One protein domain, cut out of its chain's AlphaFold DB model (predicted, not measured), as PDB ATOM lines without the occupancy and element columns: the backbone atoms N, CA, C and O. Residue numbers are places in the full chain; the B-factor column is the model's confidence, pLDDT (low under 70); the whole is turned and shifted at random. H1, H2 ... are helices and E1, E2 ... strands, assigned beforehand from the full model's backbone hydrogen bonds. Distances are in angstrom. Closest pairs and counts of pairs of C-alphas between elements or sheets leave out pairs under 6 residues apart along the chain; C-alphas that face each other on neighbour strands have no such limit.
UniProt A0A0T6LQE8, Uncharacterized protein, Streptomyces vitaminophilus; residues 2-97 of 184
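This is residues 2 to 97 of the 184 residues of an uncharacterized protein of Streptomyces vitaminophilus (UniProt A0A0T6LQE8). Two lobes lie far apart along one long axis: a strand hairpin, E1 and E2, makes the small lobe, and the larger lobe holds H1 to H4, gathered to one side of the short strand pair E3 and E6, with a second hairpin, E4 and E5, near H3. Two stretches without named elements bridge the lobes, residues 14 to 19 and residues 87 to 93, and residues 94 to 95 pair antiparallel with residues 11 to 12 of E2. The printed part has 96 residues with four named helices and six named strands in the order E1 E2 E3 H1 H2 H3 E4 E5 E6 H4, a mixed class with three antiparallel two-stranded sheets. It is loose, with a radius of gyration of the C-alphas of 15.8 A, and elongated, spanning 51 by 32 by 25 A.

Look first at E1, residues 2 to 6, and E2, residues 9 to 13, an antiparallel hairpin at 153 degrees: N 4 and O 11 are 2.9 A apart, within hydrogen-bond range. Both are apart from the other named elements. Next find E3, residues 20 to 22, antiparallel to E6, residues 75 to 77, with N 22 and O 75 at 2.8 A. E5, residues 71 to 73, runs on into E6 at 60 degrees and forms a hairpin with E4, residues 66 to 68, where N 73 and O 66 are 2.8 A apart. H3, residues 52 to 60, comes nearest to E6 at the C-alphas of Val 54 and Ala 75, 6.2 A. H2, residues 33 to 41, touches H3, about perpendicular at 75 degrees, closest at the C-alphas of Arg 37 and Leu 59, 5.1 A. H2 also touches H4, residues 81 to 86, at a steep tilt of 53 degrees, opposite ways, closest at the C-alphas of Thr 35 and Trp 85, 6.5 A. H1, residues 24 to 29, is close but not clearly touching H2, closest at the C-alphas of Leu 27 and Thr 33, 5.3 A. In H1, H2, H3 and H4 every O i to N i+4 pair is within hydrogen-bond range.

Find C-alpha 2 at (127.542, 142.841, 127.930), where E1 begins its 12.9 A; E2 then runs 13.2 A. H2 covers 12.2 A, and H3 covers 12.3 A from C-alpha 52 at (154.110, 158.263, 120.592). H4 ends at C-alpha 86, (135.715, 166.007, 128.962).

The C-alphas farthest apart are those of Thr 7 and Ser 60, 51.1 A. The printed part has no cut, and no link is long. Look for low confidence, pLDDT under 70, at residues 15 to 18; the mean of the printed part is 91.1.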
ATOM      1  N   PHE A   2     128.306 144.027 127.554       80.12
ATOM      2  CA  PHE A   2     127.542 142.841 127.930       80.12
ATOM      3  C   PHE A   2     126.055 143.131 127.949       80.12
ATOM      4  O   PHE A   2     125.631 144.213 128.352       80.12
ATOM      5  N   VAL A   3     125.277 142.133 127.550       85.31
ATOM      6  CA  VAL A   3     123.826 142.223 127.449       85.31
ATOM      7  C   VAL A   3     123.219 141.031 128.174       85.31
ATOM      8  O   VAL A   3     123.682 139.901 128.016       85.31
ATOM      9  N   ARG A   4     122.200 141.280 128.996       88.31
ATOM     10  CA  ARG A   4     121.502 140.238 129.754       88.31
ATOM     11  C   ARG A   4     120.022 140.576 129.887       88.31
ATOM     12  O   ARG A   4     119.685 141.667 130.336       88.31
ATOM     13  N   GLY A   5     119.150 139.623 129.572       87.25
ATOM     14  CA  GLY A   5     117.729 139.720 129.912       87.25
ATOM     15  C   GLY A   5     117.493 139.552 131.418       87.25
ATOM     16  O   GLY A   5     118.117 138.706 132.059       87.25
ATOM     17  N   ASP A   6     116.611 140.361 131.993       84.94
ATOM     18  CA  ASP A   6     116.156 140.244 133.378       84.94
ATOM     19  C   ASP A   6     114.661 140.598 133.521       84.94
ATOM     20  O   ASP A   6     113.914 140.665 132.543       84.94
ATOM     21  N   THR A   7     114.183 140.756 134.758       83.19
ATOM     22  CA  THR A   7     112.769 141.045 135.048       83.19
ATOM     23  C   THR A   7     112.318 142.439 134.612       83.19
ATOM     24  O   THR A   7     111.116 142.662 134.501       83.19
ATOM     25  N   ARG A   8     113.247 143.368 134.358       83.25
ATOM     26  CA  ARG A   8     112.989 144.746 133.912       83.25
ATOM     27  C   ARG A   8     113.221 144.942 132.410       83.25
ATOM     28  O   ARG A   8     113.118 146.069 131.938       83.25
ATOM     29  N   GLY A   9     113.524 143.878 131.665       89.19
ATOM     30  CA  GLY A   9     113.788 143.927 130.227       89.19
ATOM     31  C   GLY A   9     115.203 143.462 129.909       89.19
ATOM     32  O   GLY A   9     115.598 142.369 130.310       89.19
ATOM     33  N   VAL A  10     115.965 144.271 129.174       91.75
ATOM     34  CA  VAL A  10     117.348 143.949 128.800       91.75
ATOM     35  C   VAL A  10     118.309 144.934 129.441       91.75
ATOM     36  O   VAL A  10     118.336 146.111 129.086       91.75
ATOM     37  N   SER A  11     119.119 144.432 130.369       91.44
ATOM     38  CA  SER A  11     120.216 145.164 130.991       91.44
ATOM     39  C   SER A  11     121.439 145.173 130.080       91.44
ATOM     40  O   SER A  11     121.858 144.140 129.552       91.44
ATOM     41  N   VAL A  12     122.046 146.346 129.962       88.38
ATOM     42  CA  VAL A  12     123.254 146.603 129.189       88.38
ATOM     43  C   VAL A  12     124.336 147.089 130.140       88.38
ATOM     44  O   VAL A  12     124.158 148.070 130.863       88.38
ATOM     45  N   LEU A  13     125.468 146.395 130.153       84.69
ATOM     46  CA  LEU A  13     126.624 146.751 130.962       84.69
ATOM     47  C   LEU A  13     127.780 147.133 130.037       84.69
ATOM     48  O   LEU A  13     128.155 146.341 129.161       84.69
ATOM     49  N   PRO A  14     128.369 148.326 130.206       76.31
ATOM     50  CA  PRO A  14     129.562 148.672 129.463       76.31
ATOM     51  C   PRO A  14     130.658 147.668 129.814       76.31
ATOM     52  O   PRO A  14     130.923 147.377 130.978       76.31
ATOM     53  N   TRP A  15     131.279 147.111 128.777       66.56
ATOM     54  CA  TRP A  15     132.514 146.361 128.963       66.56
ATOM     55  C   TRP A  15     133.626 147.398 129.024       66.56
ATOM     56  O   TRP A  15     133.704 148.201 128.087       66.56
ATOM     57  N   PRO A  16     134.455 147.421 130.075       58.62
ATOM     58  CA  PRO A  16     135.608 148.298 130.094       58.62
ATOM     59  C   PRO A  16     136.556 147.829 128.987       58.62
ATOM     60  O   PRO A  16     137.300 146.864 129.149       58.62
ATOM     61  N   SER A  17     136.499 148.473 127.820       61.88
ATOM     62  CA  SER A  17     137.583 148.349 126.855       61.88
ATOM     63  C   SER A  17     138.831 148.977 127.474       61.88
ATOM     64  O   SER A  17     138.739 149.953 128.220       61.88
ATOM     65  N   ALA A  18     140.003 148.414 127.175       66.81
ATOM     66  CA  ALA A  18     141.266 148.898 127.732       66.81
ATOM     67  C   ALA A  18     141.492 150.396 127.426       66.81
ATOM     68  O   ALA A  18     141.944 151.138 128.284       66.81
ATOM     69  N   ALA A  19     141.086 150.877 126.248       75.75
ATOM     70  CA  ALA A  19     141.049 152.302 125.926       75.75
ATOM     71  C   ALA A  19     139.909 152.622 124.954       75.75
ATOM     72  O   ALA A  19     139.465 151.760 124.190       75.75
ATOM     73  N   ALA A  20     139.464 153.875 124.951       86.06
ATOM     74  CA  ALA A  20     138.700 154.446 123.855       86.06
ATOM     75  C   ALA A  20     139.676 154.982 122.798       86.06
ATOM     76  O   ALA A  20     140.511 155.843 123.089       86.06
ATOM     77  N   ALA A  21     139.565 154.473 121.571       91.69
ATOM     78  CA  ALA A  21     140.373 154.911 120.441       91.69
ATOM     79  C   ALA A  21     139.671 156.063 119.704       91.69
ATOM     80  O   ALA A  21     138.740 155.835 118.934       91.69
ATOM     81  N   VAL A  22     140.130 157.298 119.905       92.94
ATOM     82  CA  VAL A  22     139.532 158.510 119.317       92.94
ATOM     83  C   VAL A  22     140.493 159.132 118.303       92.94
ATOM     84  O   VAL A  22     141.656 159.396 118.613       92.94
ATOM     85  N   GLY A  23     140.035 159.346 117.068       95.25
ATOM     86  CA  GLY A  23     140.833 160.007 116.027       95.25
ATOM     87  C   GLY A  23     141.144 161.466 116.373       95.25
ATOM     88  O   GLY A  23     140.357 162.136 117.042       95.25
ATOM     89  N   LEU A  24     142.282 161.981 115.897       96.56
ATOM     90  CA  LEU A  24     142.690 163.373 116.150       96.56
ATOM     91  C   LEU A  24     141.687 164.387 115.582       96.56
ATOM     92  O   LEU A  24     141.398 165.392 116.231       96.56
ATOM     93  N   GLY A  25     141.113 164.089 114.412       93.50
ATOM     94  CA  GLY A  25     140.076 164.920 113.803       93.50
ATOM     95  C   GLY A  25     138.795 164.962 114.636       93.50
ATOM     96  O   GLY A  25     138.228 166.033 114.822       93.50
ATOM     97  N   LEU A  26     138.380 163.827 115.213       92.75
ATOM     98  CA  LEU A  26     137.200 163.772 116.082       92.75
ATOM     99  C   LEU A  26     137.431 164.529 117.396       92.75
ATOM    100  O   LEU A  26     136.567 165.289 117.817       92.75
ATOM    101  N   LEU A  27     138.615 164.396 118.006       94.81
ATOM    102  CA  LEU A  27     138.978 165.208 119.174       94.81
ATOM    103  C   LEU A  27     138.904 166.707 118.877       94.81
ATOM    104  O   LEU A  27     138.509 167.476 119.746       94.81
ATOM    105  N   HIS A  28     139.282 167.125 117.671       94.75
ATOM    106  CA  HIS A  28     139.187 168.523 117.273       94.75
ATOM    107  C   HIS A  28     137.741 168.962 117.033       94.75
ATOM    108  O   HIS A  28     137.347 170.012 117.531       94.75
ATOM    109  N   ALA A  29     136.946 168.146 116.340       90.00
ATOM    110  CA  ALA A  29     135.535 168.429 116.078       90.00
ATOM    111  C   ALA A  29     134.701 168.559 117.366       90.00
ATOM    112  O   ALA A  29     133.744 169.323 117.400       90.00
ATOM    113  N   LEU A  30     135.084 167.841 118.427       90.81
ATOM    114  CA  LEU A  30     134.448 167.904 119.748       90.81
ATOM    115  C   LEU A  30     135.042 168.985 120.670       90.81
ATOM    116  O   LEU A  30     134.682 169.047 121.841       90.81
ATOM    117  N   ASP A  31     135.975 169.806 120.175       93.56
ATOM    118  CA  ASP A  31     136.737 170.797 120.953       93.56
ATOM    119  C   ASP A  31     137.516 170.202 122.152       93.56
ATOM    120  O   ASP A  31     137.800 170.838 123.166       93.56
ATOM    121  N   TRP A  32     137.918 168.934 122.045       95.38
ATOM    122  CA  TRP A  32     138.637 168.201 123.092       95.38
ATOM    123  C   TRP A  32     140.157 168.268 122.958       95.38
ATOM    124  O   TRP A  32     140.871 167.994 123.928       95.38
ATOM    125  N   THR A  33     140.688 168.662 121.795       95.50
ATOM    126  CA  THR A  33     142.141 168.760 121.563       95.50
ATOM    127  C   THR A  33     142.825 169.678 122.577       95.50
ATOM    128  O   THR A  33     143.880 169.328 123.112       95.50
ATOM    129  N   GLY A  34     142.229 170.838 122.877       95.50
ATOM    130  CA  GLY A  34     142.771 171.789 123.850       95.50
ATOM    131  C   GLY A  34     142.844 171.197 125.258       95.50
ATOM    132  O   GLY A  34     143.875 171.310 125.930       95.50
ATOM    133  N   THR A  35     141.789 170.499 125.676       96.62
ATOM    134  CA  THR A  35     141.730 169.865 126.994       96.62
ATOM    135  C   THR A  35     142.715 168.710 127.122       96.62
ATOM    136  O   THR A  35     143.504 168.698 128.070       96.62
ATOM    137  N   ALA A  36     142.762 167.804 126.141       95.94
ATOM    138  CA  ALA A  36     143.730 166.707 126.117       95.94
ATOM    139  C   ALA A  36     145.172 167.240 126.173       95.94
ATOM    140  O   ALA A  36     145.985 166.788 126.978       95.94
ATOM    141  N   ARG A  37     145.482 168.280 125.390       97.31
ATOM    142  CA  ARG A  37     146.790 168.948 125.412       97.31
ATOM    143  C   ARG A  37     147.128 169.529 126.783       97.31
ATOM    144  O   ARG A  37     148.259 169.378 127.243       97.31
ATOM    145  N   LYS A  38     146.180 170.222 127.424       97.44
ATOM    146  CA  LYS A  38     146.365 170.810 128.760       97.44
ATOM    147  C   LYS A  38     146.661 169.728 129.799       97.44
ATOM    148  O   LYS A  38     147.600 169.892 130.573       97.44
ATOM    149  N   ARG A  39     145.901 168.630 129.785       97.19
ATOM    150  CA  ARG A  39     146.065 167.489 130.700       97.19
ATOM    151  C   ARG A  39     147.414 166.797 130.513       97.19
ATOM    152  O   ARG A  39     148.161 166.644 131.473       97.19
ATOM    153  N   LEU A  40     147.801 166.517 129.268       96.81
ATOM    154  CA  LEU A  40     149.114 165.943 128.951       96.81
ATOM    155  C   LEU A  40     150.279 166.841 129.397       96.81
ATOM    156  O   LEU A  40     151.262 166.354 129.949       96.81
ATOM    157  N   LYS A  41     150.176 168.163 129.199       97.38
ATOM    158  CA  LYS A  41     151.188 169.120 129.687       97.38
ATOM    159  C   LYS A  41     151.269 169.181 131.215       97.38
ATOM    160  O   LYS A  41     152.325 169.525 131.736       97.38
ATOM    161  N   ALA A  42     150.178 168.872 131.914       97.06
ATOM    162  CA  ALA A  42     150.131 168.804 133.372       97.06
ATOM    163  C   ALA A  42     150.706 167.490 133.939       97.06
ATOM    164  O   ALA A  42     150.851 167.377 135.152       97.06
ATOM    165  N   GLY A  43     151.077 166.534 133.079       96.44
ATOM    166  CA  GLY A  43     151.709 165.274 133.473       96.44
ATOM    167  C   GLY A  43     150.791 164.054 133.410       96.44
ATOM    168  O   GLY A  43     151.265 162.944 133.665       96.44
ATOM    169  N   ASP A  44     149.519 164.219 133.035       96.25
ATOM    170  CA  ASP A  44     148.632 163.077 132.832       96.25
ATOM    171  C   ASP A  44     149.153 162.189 131.692       96.25
ATOM    172  O   ASP A  44     149.809 162.643 130.747       96.25
ATOM    173  N   ARG A  45     148.835 160.894 131.761       94.69
ATOM    174  CA  ARG A  45     149.281 159.894 130.788       94.69
ATOM    175  C   ARG A  45     148.090 159.250 130.098       94.69
ATOM    176  O   ARG A  45     147.108 158.903 130.741       94.69
ATOM    177  N   LEU A  46     148.205 159.061 128.790       94.19
ATOM    178  CA  LEU A  46     147.282 158.232 128.010       94.19
ATOM    179  C   LEU A  46     147.536 156.739 128.275       94.19
ATOM    180  O   LEU A  46     148.489 156.374 128.975       94.19
ATOM    181  N   HIS A  47     146.698 155.876 127.699       92.88
ATOM    182  CA  HIS A  47     146.819 154.425 127.826       92.88
ATOM    183  C   HIS A  47     148.224 153.917 127.425       92.88
ATOM    184  O   HIS A  47     148.814 154.452 126.485       92.88
ATOM    185  N   PRO A  48     148.785 152.868 128.060       90.50
ATOM    186  CA  PRO A  48     150.125 152.355 127.742       90.50
ATOM    187  C   PRO A  48     150.349 151.943 126.280       90.50
ATOM    188  O   PRO A  48     151.480 151.975 125.805       90.50
ATOM    189  N   THR A  49     149.289 151.583 125.550       91.06
ATOM    190  CA  THR A  49     149.353 151.271 124.106       91.06
ATOM    191  C   THR A  49     149.327 152.512 123.206       91.06
ATOM    192  O   THR A  49     149.300 152.388 121.981       91.06
ATOM    193  N   GLN A  50     149.318 153.715 123.786       95.44
ATOM    194  CA  GLN A  50     149.317 154.972 123.053       95.44
ATOM    195  C   GLN A  50     150.538 155.079 122.136       95.44
ATOM    196  O   GLN A  50     151.687 155.011 122.570       95.44
ATOM    197  N   HIS A  51     150.285 155.351 120.856       96.19
ATOM    198  CA  HIS A  51     151.351 155.605 119.899       96.19
ATOM    199  C   HIS A  51     152.039 156.961 120.177       96.19
ATOM    200  O   HIS A  51     151.332 157.977 120.238       96.19
ATOM    201  N   PRO A  52     153.385 157.030 120.260       96.31
ATOM    202  CA  PRO A  52     154.110 158.263 120.592       96.31
ATOM    203  C   PRO A  52     153.843 159.439 119.645       96.31
ATOM    204  O   PRO A  52     153.722 160.573 120.101       96.31
ATOM    205  N   LEU A  53     153.700 159.183 118.336       97.06
ATOM    206  CA  LEU A  53     153.409 160.242 117.352       97.06
ATOM    207  C   LEU A  53     152.075 160.950 117.613       97.06
ATOM    208  O   LEU A  53     151.975 162.160 117.434       97.06
ATOM    209  N   VAL A  54     151.063 160.215 118.075       97.50
ATOM    210  CA  VAL A  54     149.761 160.800 118.414       97.50
ATOM    211  C   VAL A  54     149.879 161.630 119.693       97.50
ATOM    212  O   VAL A  54     149.353 162.737 119.744       97.50
ATOM    213  N   THR A  55     150.635 161.170 120.697       97.12
ATOM    214  CA  THR A  55     150.931 161.977 121.896       97.12
ATOM    215  C   THR A  55     151.642 163.279 121.529       97.12
ATOM    216  O   THR A  55     151.273 164.345 122.018       97.12
ATOM    217  N   ALA A  56     152.635 163.215 120.637       97.38
ATOM    218  CA  ALA A  56     153.349 164.391 120.153       97.38
ATOM    219  C   ALA A  56     152.417 165.361 119.405       97.38
ATOM    220  O   ALA A  56     152.480 166.568 119.643       97.38
ATOM    221  N   ALA A  57     151.517 164.842 118.564       97.50
ATOM    222  CA  ALA A  57     150.507 165.639 117.869       97.50
ATOM    223  C   ALA A  57     149.550 166.345 118.845       97.50
ATOM    224  O   ALA A  57     149.325 167.548 118.728       97.50
ATOM    225  N   LEU A  58     149.056 165.645 119.870       97.00
ATOM    226  CA  LEU A  58     148.216 166.255 120.908       97.00
ATOM    227  C   LEU A  58     148.962 167.363 121.668       97.00
ATOM    228  O   LEU A  58     148.420 168.449 121.880       97.00
ATOM    229  N   LEU A  59     150.228 167.137 122.032       97.50
ATOM    230  CA  LEU A  59     151.060 168.128 122.726       97.50
ATOM    231  C   LEU A  59     151.349 169.374 121.873       97.50
ATOM    232  O   LEU A  59     151.408 170.492 122.412       97.50
ATOM    233  N   SER A  60     151.504 169.211 120.557       95.62
ATOM    234  CA  SER A  60     151.698 170.319 119.615       95.62
ATOM    235  C   SER A  60     150.388 171.015 119.223       95.62
ATOM    236  O   SER A  60     150.428 172.177 118.826       95.62
ATOM    237  N   GLY A  61     149.234 170.375 119.440       93.31
ATOM    238  CA  GLY A  61     147.915 170.875 119.033       93.31
ATOM    239  C   GLY A  61     147.556 170.533 117.583       93.31
ATOM    240  O   GLY A  61     146.695 171.180 116.991       93.31
ATOM    241  N   HIS A  62     148.228 169.544 116.998       94.19
ATOM    242  CA  HIS A  62     147.955 169.061 115.654       94.19
ATOM    243  C   HIS A  62     146.757 168.099 115.641       94.19
ATOM    244  O   HIS A  62     146.647 167.225 116.500       94.19
ATOM    245  N   HIS A  63     145.873 168.261 114.656       94.69
ATOM    246  CA  HIS A  63     144.595 167.544 114.569       94.69
ATOM    247  C   HIS A  63     144.404 166.760 113.263       94.69
ATOM    248  O   HIS A  63     143.391 166.081 113.100       94.69
ATOM    249  N   THR A  64     145.352 166.830 112.322       95.88
ATOM    250  CA  THR A  64     145.270 166.035 111.092       95.88
ATOM    251  C   THR A  64     145.413 164.548 111.436       95.88
ATOM    252  O   THR A  64     146.295 164.198 112.226       95.88
ATOM    253  N   PRO A  65     144.568 163.661 110.872       95.69
ATOM    254  CA  PRO A  65     144.699 162.223 111.071       95.69
ATOM    255  C   PRO A  65     146.107 161.729 110.726       95.69
ATOM    256  O   PRO A  65     146.656 162.061 109.674       95.69
ATOM    257  N   LEU A  66     146.681 160.925 111.618       96.69
ATOM    258  CA  LEU A  66     147.970 160.273 111.409       96.69
ATOM    259  C   LEU A  66     147.735 158.839 110.953       96.69
ATOM    260  O   LEU A  66     146.829 158.175 111.449       96.69
ATOM    261  N   TRP A  67     148.583 158.341 110.061       96.69
ATOM    262  CA  TRP A  67     148.418 157.025 109.451       96.69
ATOM    263  C   TRP A  67     149.677 156.179 109.624       96.69
ATOM    264  O   TRP A  67     150.794 156.694 109.588       96.69
ATOM    265  N   ASN A  68     149.485 154.877 109.810       93.88
ATOM    266  CA  ASN A  68     150.523 153.860 109.709       93.88
ATOM    267  C   ASN A  68     150.050 152.811 108.698       93.88
ATOM    268  O   ASN A  68     149.232 151.953 109.032       93.88
ATOM    269  N   GLY A  69     150.512 152.946 107.455       94.06
ATOM    270  CA  GLY A  69     149.922 152.246 106.319       94.06
ATOM    271  C   GLY A  69     148.480 152.702 106.086       94.06
ATOM    272  O   GLY A  69     148.199 153.893 105.986       94.06
ATOM    273  N   ASP A  70     147.578 151.736 106.039       93.25
ATOM    274  CA  ASP A  70     146.128 151.866 105.882       93.25
ATOM    275  C   ASP A  70     145.377 152.091 107.207       93.25
ATOM    276  O   ASP A  70     144.171 152.341 107.215       93.25
ATOM    277  N   ARG A  71     146.080 152.052 108.346       92.12
ATOM    278  CA  ARG A  71     145.483 152.227 109.670       92.12
ATOM    279  C   ARG A  71     145.708 153.633 110.217       92.12
ATOM    280  O   ARG A  71     146.839 154.056 110.454       92.12
ATOM    281  N   GLU A  72     144.619 154.320 110.548       95.62
ATOM    282  CA  GLU A  72     144.682 155.573 111.304       95.62
ATOM    283  C   GLU A  72     145.179 155.323 112.743       95.62
ATOM    284  O   GLU A  72     144.665 154.464 113.474       95.62
ATOM    285  N   LEU A  73     146.158 156.113 113.175       96.88
ATOM    286  CA  LEU A  73     146.638 156.176 114.548       96.88
ATOM    287  C   LEU A  73     145.721 157.079 115.382       96.88
ATOM    288  O   LEU A  73     145.558 158.265 115.100       96.88
ATOM    289  N   LYS A  74     145.157 156.512 116.449       96.50
ATOM    290  CA  LYS A  74     144.166 157.165 117.315       96.50
ATOM    291  C   LYS A  74     144.718 157.422 118.716       96.50
ATOM    292  O   LYS A  74     145.600 156.694 119.184       96.50
ATOM    293  N   ALA A  75     144.184 158.438 119.388       96.19
ATOM    294  CA  ALA A  75     144.405 158.652 120.810       96.19
ATOM    295  C   ALA A  75     143.732 157.521 121.593       96.19
ATOM    296  O   ALA A  75     142.585 157.184 121.325       96.19
ATOM    297  N   GLN A  76     144.462 156.923 122.524       95.25
ATOM    298  CA  GLN A  76     144.036 155.839 123.395       95.25
ATOM    299  C   GLN A  76     143.787 156.438 124.778       95.25
ATOM    300  O   GLN A  76     144.711 156.596 125.580       95.25
ATOM    301  N   ILE A  77     142.544 156.839 125.018       92.12
ATOM    302  CA  ILE A  77     142.121 157.516 126.246       92.12
ATOM    303  C   ILE A  77     141.538 156.462 127.183       92.12
ATOM    304  O   ILE A  77     140.730 155.638 126.748       92.12
ATOM    305  N   TRP A  78     141.943 156.459 128.451       89.94
ATOM    306  CA  TRP A  78     141.317 155.565 129.418       89.94
ATOM    307  C   TRP A  78     139.857 155.975 129.649       89.94
ATOM    308  O   TRP A  78     139.575 157.173 129.713       89.94
ATOM    309  N   PRO A  79     138.912 155.029 129.798       86.81
ATOM    310  CA  PRO A  79     137.521 155.380 130.067       86.81
ATOM    311  C   PRO A  79     137.354 156.322 131.271       86.81
ATOM    312  O   PRO A  79     136.630 157.306 131.171       86.81
ATOM    313  N   ASP A  80     138.080 156.093 132.367       88.25
ATOM    314  CA  ASP A  80     138.039 156.910 133.591       88.25
ATOM    315  C   ASP A  80     138.544 158.353 133.411       88.25
ATOM    316  O   ASP A  80     138.230 159.216 134.227       88.25
ATOM    317  N   GLN A  81     139.254 158.655 132.320       92.56
ATOM    318  CA  GLN A  81     139.668 160.020 131.990       92.56
ATOM    319  C   GLN A  81     138.525 160.852 131.406       92.56
ATOM    320  O   GLN A  81     138.586 162.075 131.473       92.56
ATOM    321  N   PHE A  82     137.475 160.243 130.847       92.25
ATOM    322  CA  PHE A  82     136.388 160.983 130.193       92.25
ATOM    323  C   PHE A  82     135.622 161.936 131.123       92.25
ATOM    324  O   PHE A  82     135.409 163.083 130.713       92.25
ATOM    325  N   PRO A  83     135.251 161.543 132.359       92.75
ATOM    326  CA  PRO A  83     134.643 162.466 133.311       92.75
ATOM    327  C   PRO A  83     135.538 163.674 133.606       92.75
ATOM    328  O   PRO A  83     135.104 164.815 133.471       92.75
ATOM    329  N   ASP A  84     136.810 163.435 133.928       92.88
ATOM    330  CA  ASP A  84     137.723 164.489 134.380       92.88
ATOM    331  C   ASP A  84     138.244 165.370 133.240       92.88
ATOM    332  O   ASP A  84     138.514 166.564 133.422       92.88
ATOM    333  N   TRP A  85     138.457 164.792 132.060       95.31
ATOM    334  CA  TRP A  85     138.976 165.512 130.903       95.31
ATOM    335  C   TRP A  85     137.857 166.195 130.131       95.31
ATOM    336  O   TRP A  85     138.027 167.341 129.736       95.31
ATOM    337  N   PHE A  86     136.722 165.538 129.917       93.94
ATOM    338  CA  PHE A  86     135.715 166.007 128.962       93.94
ATOM    339  C   PHE A  86     134.339 166.242 129.584       93.94
ATOM    340  O   PHE A  86     133.416 166.627 128.873       93.94
ATOM    341  N   GLY A  87     134.183 166.026 130.894       92.31
ATOM    342  CA  GLY A  87     132.894 166.174 131.571       92.31
ATOM    343  C   GLY A  87     131.875 165.108 131.168       92.31
ATOM    344  O   GLY A  87     130.680 165.296 131.385       92.31
ATOM    345  N   ILE A  88     132.321 163.996 130.573       89.38
ATOM    346  CA  ILE A  88     131.431 162.915 130.148       89.38
ATOM    347  C   ILE A  88     131.287 161.922 131.288       89.38
ATOM    348  O   ILE A  88     132.205 161.157 131.585       89.38
ATOM    349  N   ALA A  89     130.108 161.906 131.900       87.94
ATOM    350  CA  ALA A  89     129.751 160.869 132.851       87.94
ATOM    351  C   ALA A  89     129.707 159.505 132.147       87.94
ATOM    352  O   ALA A  89     129.043 159.335 131.122       87.94
ATOM    353  N   LEU A  90     130.399 158.519 132.714       84.38
ATOM    354  CA  LEU A  90     130.319 157.147 132.232       84.38
ATOM    355  C   LEU A  90     129.090 156.475 132.831       84.38
ATOM    356  O   LEU A  90     128.938 156.409 134.052       84.38
ATOM    357  N   ALA A  91     128.236 155.923 131.974       83.44
ATOM    358  CA  ALA A  91     127.208 155.006 132.431       83.44
ATOM    359  C   ALA A  91     127.876 153.748 133.004       83.44
ATOM    360  O   ALA A  91     128.794 153.195 132.403       83.44
ATOM    361  N   THR A  92     127.412 153.280 134.159       82.56
ATOM    362  CA  THR A  92     127.833 151.994 134.747       82.56
ATOM    363  C   THR A  92     126.873 150.861 134.386       82.56
ATOM    364  O   THR A  92     127.204 149.687 134.524       82.56
ATOM    365  N   SER A  93     125.678 151.217 133.911       87.12
ATOM    366  CA  SER A  93     124.647 150.318 133.405       87.12
ATOM    367  C   SER A  93     123.619 151.103 132.587       87.12
ATOM    368  O   SER A  93     123.538 152.327 132.692       87.12
ATOM    369  N   GLY A  94     122.823 150.392 131.796       88.69
ATOM    370  CA  GLY A  94     121.651 150.907 131.098       88.69
ATOM    371  C   GLY A  94     120.612 149.807 130.898       88.69
ATOM    372  O   GLY A  94     120.896 148.632 131.130       88.69
ATOM    373  N   HIS A  95     119.410 150.188 130.475       91.44
ATOM    374  CA  HIS A  95     118.388 149.249 130.013       91.44
ATOM    375  C   HIS A  95     118.036 149.604 128.570       91.44
ATOM    376  O   HIS A  95     117.961 150.787 128.235       91.44
ATOM    377  N   ALA A  96     117.847 148.598 127.719       92.19
ATOM    378  CA  ALA A  96     117.372 148.832 126.365       92.19
ATOM    379  C   ALA A  96     115.937 149.375 126.419       92.19
ATOM    380  O   ALA A  96     115.069 148.765 127.042       92.19
ATOM    381  N   ALA A  97     115.713 150.524 125.782       92.12
ATOM    382  CA  ALA A  97     114.401 151.168 125.706       92.12
ATOM    383  C   ALA A  97     113.726 150.960 124.342       92.12
ATOM    384  O   ALA A  97     112.506 150.895 124.273       92.12
TER     385      ALA A  97